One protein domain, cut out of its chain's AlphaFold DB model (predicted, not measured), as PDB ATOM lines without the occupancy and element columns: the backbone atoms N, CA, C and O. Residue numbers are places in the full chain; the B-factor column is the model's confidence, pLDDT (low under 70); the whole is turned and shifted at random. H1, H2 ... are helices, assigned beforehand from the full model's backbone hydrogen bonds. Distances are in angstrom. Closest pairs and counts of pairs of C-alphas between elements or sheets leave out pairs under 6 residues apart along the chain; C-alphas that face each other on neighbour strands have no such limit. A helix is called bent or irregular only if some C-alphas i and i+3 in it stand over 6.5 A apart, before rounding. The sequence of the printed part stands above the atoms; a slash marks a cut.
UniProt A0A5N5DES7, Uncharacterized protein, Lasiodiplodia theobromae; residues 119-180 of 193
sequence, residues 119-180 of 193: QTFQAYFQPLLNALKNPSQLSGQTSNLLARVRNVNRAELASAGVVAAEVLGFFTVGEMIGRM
ATOM      1  N   GLN A 119     209.354 221.843 186.943       93.38
ATOM      2  CA  GLN A 119     209.162 220.540 187.580       93.38
ATOM      3  C   GLN A 119     210.411 220.076 188.342       93.38
ATOM      4  O   GLN A 119     210.303 219.563 189.454       93.38
ATOM      5  N   THR A 120     211.600 220.288 187.774       92.44
ATOM      6  CA  THR A 120     212.869 219.948 188.439       92.44
ATOM      7  C   THR A 120     213.077 220.822 189.673       92.44
ATOM      8  O   THR A 120     213.463 220.326 190.728       92.44
ATOM      9  N   PHE A 121     212.763 222.117 189.561       92.75
ATOM     10  CA  PHE A 121     212.800 223.040 190.692       92.75
ATOM     11  C   PHE A 121     211.842 222.588 191.804       92.75
ATOM     12  O   PHE A 121     212.257 222.446 192.950       92.75
ATOM     13  N   GLN A 122     210.588 222.276 191.468       93.12
ATOM     14  CA  GLN A 122     209.620 221.745 192.431       93.12
ATOM     15  C   GLN A 122     210.154 220.484 193.108       93.12
ATOM     16  O   GLN A 122     210.212 220.448 194.327       93.12
ATOM     17  N   ALA A 123     210.624 219.493 192.348       93.44
ATOM     18  CA  ALA A 123     211.147 218.247 192.904       93.44
ATOM     19  C   ALA A 123     212.315 218.463 193.883       93.44
ATOM     20  O   ALA A 123     212.390 217.782 194.903       93.44
ATOM     21  N   TYR A 124     213.199 219.424 193.603       91.94
ATOM     22  CA  TYR A 124     214.342 219.726 194.463       91.94
ATOM     23  C   TYR A 124     213.946 220.462 195.751       91.94
ATOM     24  O   TYR A 124     214.461 220.160 196.826       91.94
ATOM     25  N   PHE A 125     213.013 221.415 195.662       91.19
ATOM     26  CA  PHE A 125     212.604 222.234 196.806       91.19
ATOM     27  C   PHE A 125     211.454 221.631 197.624       91.19
ATOM     28  O   PHE A 125     211.310 221.974 198.797       91.19
ATOM     29  N   GLN A 126     210.664 220.705 197.067       90.62
ATOM     30  CA  GLN A 126     209.528 220.086 197.762       90.62
ATOM     31  C   GLN A 126     209.921 219.444 199.101       90.62
ATOM     32  O   GLN A 126     209.227 219.698 200.085       90.62
ATOM     33  N   PRO A 127     211.016 218.662 199.209       87.06
ATOM     34  CA  PRO A 127     211.419 218.056 200.477       87.06
ATOM     35  C   PRO A 127     211.771 219.100 201.536       87.06
ATOM     36  O   PRO A 127     211.397 218.943 202.695       87.06
ATOM     37  N   LEU A 128     212.431 220.190 201.133       85.12
ATOM     38  CA  LEU A 128     212.804 221.280 202.032       85.12
ATOM     39  C   LEU A 128     211.561 222.023 202.538       85.12
ATOM     40  O   LEU A 128     211.418 222.260 203.736       85.12
ATOM     41  N   LEU A 129     210.628 222.332 201.636       88.31
ATOM     42  CA  LEU A 129     209.356 222.962 201.986       88.31
ATOM     43  C   LEU A 129     208.492 222.050 202.867       88.31
ATOM     44  O   LEU A 129     207.840 222.530 203.789       88.31
ATOM     45  N   ASN A 130     208.500 220.743 202.613       86.19
ATOM     46  CA  ASN A 130     207.759 219.763 203.404       86.19
ATOM     47  C   ASN A 130     208.359 219.577 204.805       86.19
ATOM     48  O   ASN A 130     207.598 219.470 205.764       86.19
ATOM     49  N   ALA A 131     209.689 219.595 204.934       84.19
ATOM     50  CA  ALA A 131     210.376 219.570 206.225       84.19
ATOM     51  C   ALA A 131     210.088 220.838 207.048       84.19
ATOM     52  O   ALA A 131     209.910 220.760 208.260       84.19
ATOM     53  N   LEU A 132     209.978 221.996 206.386       84.38
ATOM     54  CA  LEU A 132     209.619 223.257 207.038       84.38
ATOM     55  C   LEU A 132     208.152 223.278 207.504       84.38
ATOM     56  O   LEU A 132     207.849 223.794 208.574       84.38
ATOM     57  N   LYS A 133     207.241 222.703 206.707       87.12
ATOM     58  CA  LYS A 133     205.810 222.591 207.038       87.12
ATOM     59  C   LYS A 133     205.528 221.559 208.135       87.12
ATOM     60  O   LYS A 133     204.562 221.726 208.870       87.12
ATOM     61  N   ASN A 134     206.352 220.516 208.245       84.81
ATOM     62  CA  ASN A 134     206.187 219.425 209.209       84.81
ATOM     63  C   ASN A 134     207.441 219.280 210.092       84.81
ATOM     64  O   ASN A 134     208.271 218.397 209.847       84.81
ATOM     65  N   PRO A 135     207.585 220.097 211.153       77.31
ATOM     66  CA  PRO A 135     208.792 220.117 211.985       77.31
ATOM     67  C   PRO A 135     209.064 218.791 212.717       77.31
ATOM     68  O   PRO A 135     210.208 218.505 213.065       77.31
ATOM     69  N   SER A 136     208.055 217.935 212.901       76.62
ATOM     70  CA  SER A 136     208.208 216.590 213.477       76.62
ATOM     71  C   SER A 136     209.035 215.635 212.604       76.62
ATOM     72  O   SER A 136     209.615 214.686 213.123       76.62
ATOM     73  N   GLN A 137     209.147 215.894 211.296       68.75
ATOM     74  CA  GLN A 137     209.981 215.110 210.375       68.75
ATOM     75  C   GLN A 137     211.452 215.566 210.376       68.75
ATOM     76  O   GLN A 137     212.331 214.844 209.898       68.75
ATOM     77  N   LEU A 138     211.741 216.741 210.945       71.25
ATOM     78  CA  LEU A 138     213.074 217.337 210.961       71.25
ATOM     79  C   LEU A 138     214.041 216.582 211.886       71.25
ATOM     80  O   LEU A 138     215.227 216.479 211.570       71.25
ATOM     81  N   SER A 139     213.551 216.010 212.992       69.62
ATOM     82  CA  SER A 139     214.358 215.256 213.971       69.62
ATOM     83  C   SER A 139     214.912 213.940 213.399       69.62
ATOM     84  O   SER A 139     216.069 213.578 213.630       69.62
ATOM     85  N   GLY A 140     214.118 213.244 212.579       68.56
ATOM     86  CA  GLY A 140     214.542 212.040 211.856       68.56
ATOM     87  C   GLY A 140     215.495 212.334 210.691       68.56
ATOM     88  O   GLY A 140     216.343 211.514 210.350       68.56
ATOM     89  N   GLN A 141     215.406 213.519 210.081       68.75
ATOM     90  CA  GLN A 141     216.325 213.923 209.013       68.75
ATOM     91  C   GLN A 141     217.663 214.443 209.550       68.75
ATOM     92  O   GLN A 141     218.708 214.131 208.984       68.75
ATOM     93  N   THR A 142     217.668 215.181 210.662       69.88
ATOM     94  CA  THR A 142     218.905 215.722 211.256       69.88
ATOM     95  C   THR A 142     219.849 214.625 211.736       69.88
ATOM     96  O   THR A 142     221.046 214.709 211.475       69.88
ATOM     97  N   SER A 143     219.338 213.560 212.355       73.56
ATOM     98  CA  SER A 143     220.153 212.401 212.760       73.56
ATOM     99  C   SER A 143     220.849 211.724 211.570       73.56
ATOM    100  O   SER A 143     222.049 211.447 211.626       73.56
ATOM    101  N   ASN A 144     220.138 211.555 210.453       75.44
ATOM    102  CA  ASN A 144     220.691 211.008 209.213       75.44
ATOM    103  C   ASN A 144     221.717 211.939 208.547       75.44
ATOM    104  O   ASN A 144     222.734 211.475 208.032       75.44
ATOM    105  N   LEU A 145     221.493 213.255 208.583       80.00
ATOM    106  CA  LEU A 145     222.448 214.238 208.067       80.00
ATOM    107  C   LEU A 145     223.724 214.292 208.912       80.00
ATOM    108  O   LEU A 145     224.815 214.306 208.350       80.00
ATOM    109  N   LEU A 146     223.614 214.255 210.244       82.62
ATOM    110  CA  LEU A 146     224.776 214.211 211.135       82.62
ATOM    111  C   LEU A 146     225.605 212.941 210.922       82.62
ATOM    112  O   LEU A 146     226.835 213.010 210.879       82.62
ATOM    113  N   ALA A 147     224.947 211.790 210.757       81.81
ATOM    114  CA  ALA A 147     225.621 210.539 210.429       81.81
ATOM    115  C   ALA A 147     226.323 210.622 209.065       81.81
ATOM    116  O   ALA A 147     227.450 210.154 208.919       81.81
ATOM    117  N   ARG A 148     225.697 211.267 208.076       82.06
ATOM    118  CA  ARG A 148     226.289 211.463 206.751       82.06
ATOM    119  C   ARG A 148     227.511 212.372 206.800       82.06
ATOM    120  O   ARG A 148     228.545 211.991 206.277       82.06
ATOM    121  N   VAL A 149     227.426 213.513 207.486       82.62
ATOM    122  CA  VAL A 149     228.539 214.468 207.639       82.62
ATOM    123  C   VAL A 149     229.726 213.842 208.370       82.62
ATOM    124  O   VAL A 149     230.867 214.058 207.972       82.62
ATOM    125  N   ARG A 150     229.478 213.028 209.404       84.19
ATOM    126  CA  ARG A 150     230.547 212.313 210.122       84.19
ATOM    127  C   ARG A 150     231.247 211.250 209.276       84.19
ATOM    128  O   ARG A 150     232.414 210.976 209.526       84.19
ATOM    129  N   ASN A 151     230.555 210.688 208.290       86.88
ATOM    130  CA  ASN A 151     231.061 209.608 207.442       86.88
ATOM    131  C   ASN A 151     231.452 210.075 206.023       86.88
ATOM    132  O   ASN A 151     231.630 209.239 205.141       86.88
ATOM    133  N   VAL A 152     231.582 211.387 205.785       89.38
ATOM    134  CA  VAL A 152     231.983 211.937 204.478       89.38
ATOM    135  C   VAL A 152     233.429 211.562 204.151       89.38
ATOM    136  O   VAL A 152     234.342 211.725 204.964       89.38
ATOM    137  N   ASN A 153     233.655 211.120 202.915       92.06
ATOM    138  CA  ASN A 153     234.997 210.849 202.409       92.06
ATOM    139  C   ASN A 153     235.706 212.153 201.979       92.06
ATOM    140  O   ASN A 153     235.078 213.104 201.514       92.06
ATOM    141  N   ARG A 154     237.044 212.193 202.038       91.88
ATOM    142  CA  ARG A 154     237.850 213.343 201.578       91.88
ATOM    143  C   ARG A 154     237.590 213.698 200.111       91.88
ATOM    144  O   ARG A 154     237.594 214.875 199.765       91.88
ATOM    145  N   ALA A 155     237.345 212.697 199.264       92.19
ATOM    146  CA  ALA A 155     237.006 212.908 197.857       92.19
ATOM    147  C   ALA A 155     235.656 213.629 197.687       92.19
ATOM    148  O   ALA A 155     235.543 214.549 196.877       92.19
ATOM    149  N   GLU A 156     234.657 213.264 198.493       90.81
ATOM    150  CA  GLU A 156     233.353 213.930 198.498       90.81
ATOM    151  C   GLU A 156     233.488 215.370 198.993       90.81
ATOM    152  O   GLU A 156     232.973 216.284 198.353       90.81
ATOM    153  N   LEU A 157     234.256 215.596 200.062       93.06
ATOM    154  CA  LEU A 157     234.511 216.937 200.585       93.06
ATOM    155  C   LEU A 157     235.220 217.831 199.558       93.06
ATOM    156  O   LEU A 157     234.837 218.985 199.380       93.06
ATOM    157  N   ALA A 158     236.221 217.299 198.852       95.38
ATOM    158  CA  ALA A 158     236.905 218.023 197.785       95.38
ATOM    159  C   ALA A 158     235.938 218.384 196.650       95.38
ATOM    160  O   ALA A 158     235.909 219.532 196.211       95.38
ATOM    161  N   SER A 159     235.099 217.436 196.217       94.62
ATOM    162  CA  SER A 159     234.095 217.693 195.181       94.62
ATOM    163  C   SER A 159     233.070 218.745 195.616       94.62
ATOM    164  O   SER A 159     232.769 219.660 194.855       94.62
ATOM    165  N   ALA A 160     232.609 218.687 196.869       94.06
ATOM    166  CA  ALA A 160     231.698 219.670 197.439       94.06
ATOM    167  C   ALA A 160     232.349 221.057 197.522       94.06
ATOM    168  O   ALA A 160     231.698 222.056 197.229       94.06
ATOM    169  N   GLY A 161     233.641 221.123 197.860       96.00
ATOM    170  CA  GLY A 161     234.416 222.362 197.863       96.00
ATOM    171  C   GLY A 161     234.542 222.986 196.472       96.00
ATOM    172  O   GLY A 161     234.345 224.190 196.326       96.00
ATOM    173  N   VAL A 162     234.802 222.172 195.443       96.38
ATOM    174  CA  VAL A 162     234.835 222.637 194.044       96.38
ATOM    175  C   VAL A 162     233.468 223.176 193.627       96.38
ATOM    176  O   VAL A 162     233.389 224.297 193.138       96.38
ATOM    177  N   VAL A 163     232.387 222.440 193.895       95.44
ATOM    178  CA  VAL A 163     231.022 222.887 193.573       95.44
ATOM    179  C   VAL A 163     230.663 224.174 194.325       95.44
ATOM    180  O   VAL A 163     230.087 225.089 193.740       95.44
ATOM    181  N   ALA A 164     231.034 224.300 195.600       96.94
ATOM    182  CA  ALA A 164     230.814 225.525 196.365       96.94
ATOM    183  C   ALA A 164     231.577 226.720 195.767       96.94
ATOM    184  O   ALA A 164     231.020 227.813 195.650       96.94
ATOM    185  N   ALA A 165     232.823 226.508 195.337       97.06
ATOM    186  CA  ALA A 165     233.608 227.529 194.653       97.06
ATOM    187  C   ALA A 165     232.986 227.924 193.301       97.06
ATOM    188  O   ALA A 165     232.949 229.108 192.970       97.06
ATOM    189  N   GLU A 166     232.443 226.967 192.544       94.19
ATOM    190  CA  GLU A 166     231.720 227.236 191.296       94.19
ATOM    191  C   GLU A 166     230.455 228.071 191.534       94.19
ATOM    192  O   GLU A 166     230.233 229.058 190.833       94.19
ATOM    193  N   VAL A 167     229.651 227.729 192.546       95.38
ATOM    194  CA  VAL A 167     228.442 228.486 192.916       95.38
ATOM    195  C   VAL A 167     228.793 229.920 193.319       95.38
ATOM    196  O   VAL A 167     228.153 230.859 192.844       95.38
ATOM    197  N   LEU A 168     229.838 230.109 194.133       96.94
ATOM    198  CA  LEU A 168     230.350 231.442 194.471       96.94
ATOM    199  C   LEU A 168     230.832 232.193 193.222       96.94
ATOM    200  O   LEU A 168     230.541 233.376 193.058       96.94
ATOM    201  N   GLY A 169     231.504 231.499 192.300       95.31
ATOM    202  CA  GLY A 169     231.889 232.046 191.002       95.31
ATOM    203  C   GLY A 169     230.687 232.583 190.224       95.31
ATOM    204  O   GLY A 169     230.673 233.755 189.851       95.31
ATOM    205  N   PHE A 170     229.638 231.778 190.036       94.69
ATOM    206  CA  PHE A 170     228.420 232.218 189.346       94.69
ATOM    207  C   PHE A 170     227.701 233.361 190.064       94.69
ATOM    208  O   PHE A 170     227.209 234.272 189.396       94.69
ATOM    209  N   PHE A 171     227.676 233.356 191.398       95.38
ATOM    210  CA  PHE A 171     227.116 234.453 192.185       95.38
ATOM    211  C   PHE A 171     227.829 235.779 191.880       95.38
ATOM    212  O   PHE A 171     227.174 236.762 191.533       95.38
ATOM    213  N   THR A 172     229.166 235.794 191.893       95.06
ATOM    214  CA  THR A 172     229.939 237.011 191.581       95.06
ATOM    215  C   THR A 172     229.749 237.481 190.137       95.06
ATOM    216  O   THR A 172     229.642 238.681 189.890       95.06
ATOM    217  N   VAL A 173     229.642 236.561 189.171       94.69
ATOM    218  CA  VAL A 173     229.308 236.902 187.777       94.69
ATOM    219  C   VAL A 173     227.913 237.527 187.696       94.69
ATOM    220  O   VAL A 173     227.729 238.528 187.002       94.69
ATOM    221  N   GLY A 174     226.946 236.992 188.446       93.62
ATOM    222  CA  GLY A 174     225.613 237.573 188.594       93.62
ATOM    223  C   GLY A 174     225.658 239.002 189.136       93.62
ATOM    224  O   GLY A 174     225.032 239.890 188.559       93.62
ATOM    225  N   GLU A 175     226.460 239.262 190.170       93.25
ATOM    226  CA  GLU A 175     226.663 240.617 190.694       93.25
ATOM    227  C   GLU A 175     227.315 241.551 189.670       93.25
ATOM    228  O   GLU A 175     226.900 242.703 189.548       93.25
ATOM    229  N   MET A 176     228.304 241.077 188.898       94.00
ATOM    230  CA  MET A 176     228.937 241.864 187.831       94.00
ATOM    231  C   MET A 176     227.927 242.296 186.764       94.00
ATOM    232  O   MET A 176     227.966 243.451 186.327       94.00
ATOM    233  N   ILE A 177     227.023 241.393 186.371       93.31
ATOM    234  CA  ILE A 177     225.932 241.677 185.430       93.31
ATOM    235  C   ILE A 177     224.931 242.646 186.069       93.31
ATOM    236  O   ILE A 177     224.621 243.673 185.468       93.31
ATOM    237  N   GLY A 178     224.491 242.380 187.303       92.19
ATOM    238  CA  GLY A 178     223.524 243.212 188.026       92.19
ATOM    239  C   GLY A 178     224.002 244.651 188.244       92.19
ATOM    240  O   GLY A 178     223.226 245.591 188.104       92.19
ATOM    241  N   ARG A 179     225.299 244.851 188.506       90.81
ATOM    242  CA  ARG A 179     225.906 246.188 188.647       90.81
ATOM    243  C   ARG A 179     226.436 246.776 187.331       90.81
ATOM    244  O   ARG A 179     226.928 247.908 187.321       90.81
ATOM    245  N   MET A 180     226.391 246.005 186.237       92.25
ATOM    246  CA  MET A 180     226.969 246.331 184.926       92.25
ATOM    247  C   MET A 180     228.420 246.843 185.019       92.25
ATOM    248  O   MET A 180     228.783 247.848 184.397       92.25
TER     249      MET A 180
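This is residues 119 to 180 of the 193 residues of an uncharacterized protein of Lasiodiplodia theobromae (UniProt A0A5N5DES7). Three helices follow one another end to end as three sides of an open frame, with an empty middle: H1 meets H2 at one corner, a tight link turns from H2 into H3 at the other, and the long H3 forms a free arm. H1 and H3 are apart, and the frame is not closed. The printed part has 62 residues, with three named helices in the order H1, H2, H3 and no named strand, and its class is all helix. It is only just extended, close to loose, with a radius of gyration of the C-alphas of 16.2 A, and the C-alphas span 45 by 32 by 19 A.

H1 is residues 119 to 133, from C-alpha 119 at (209.162, 220.540, 187.580), and measures 19.9 A from first to last C-alpha. It is only just irregular: C-alphas 124 and 127 are 6.9 A apart. H2 is residues 135 to 150 and measures 23.2 A, from C-alpha 135 at (208.792, 220.117, 211.985). H2 has a kink of 25 degrees near residue 142. It is neither bent nor irregular, but only just: C-alphas 136 and 139 are 6.3 A apart. H3, residues 154 to 178, is the longest helix, with 25 residues and 35.8 A, and ends with C-alpha 178 at (223.524, 243.212, 188.026).

H1 and H2 only just touch, with 3 pairs of C-alphas within 8 A, and touch only at the corner by their link. The closest C-alphas are those of Ala 131 and Leu 138, 5.9 A apart. H1 touches H2 with residues 131 to 132 alone, and H2 touches H1 with residues 137 to 138 alone. The two helices run opposite ways at a steep tilt of 69.7 degrees, only just short of about perpendicular, and their centres are 16.5 A apart. H2 and H3 are apart, though they follow each other in the chain. H3 touches no helix. In H3 every O i to N i+4 pair is within hydrogen-bond range; in H1 9 of 11 are, and in H2 8 of 12.

The two C-alphas farthest apart are those of Gly 140 and Met 180, at 45.3 A. The C-alphas of Gln 119 and Met 180, the first and last printed, are 31.5 A apart. Both links are tight, with one residue between H1 and H2 and three between H2 and H3, and the printed part has no cut. Among the stretches that stand free are residues 119 to 127, which belong to H1, and residues 158 to 180, of which 158 to 178 belong to H3. The mean pLDDT of the printed part is 87.9; residue 137 and residues 139 to 142 are under 70.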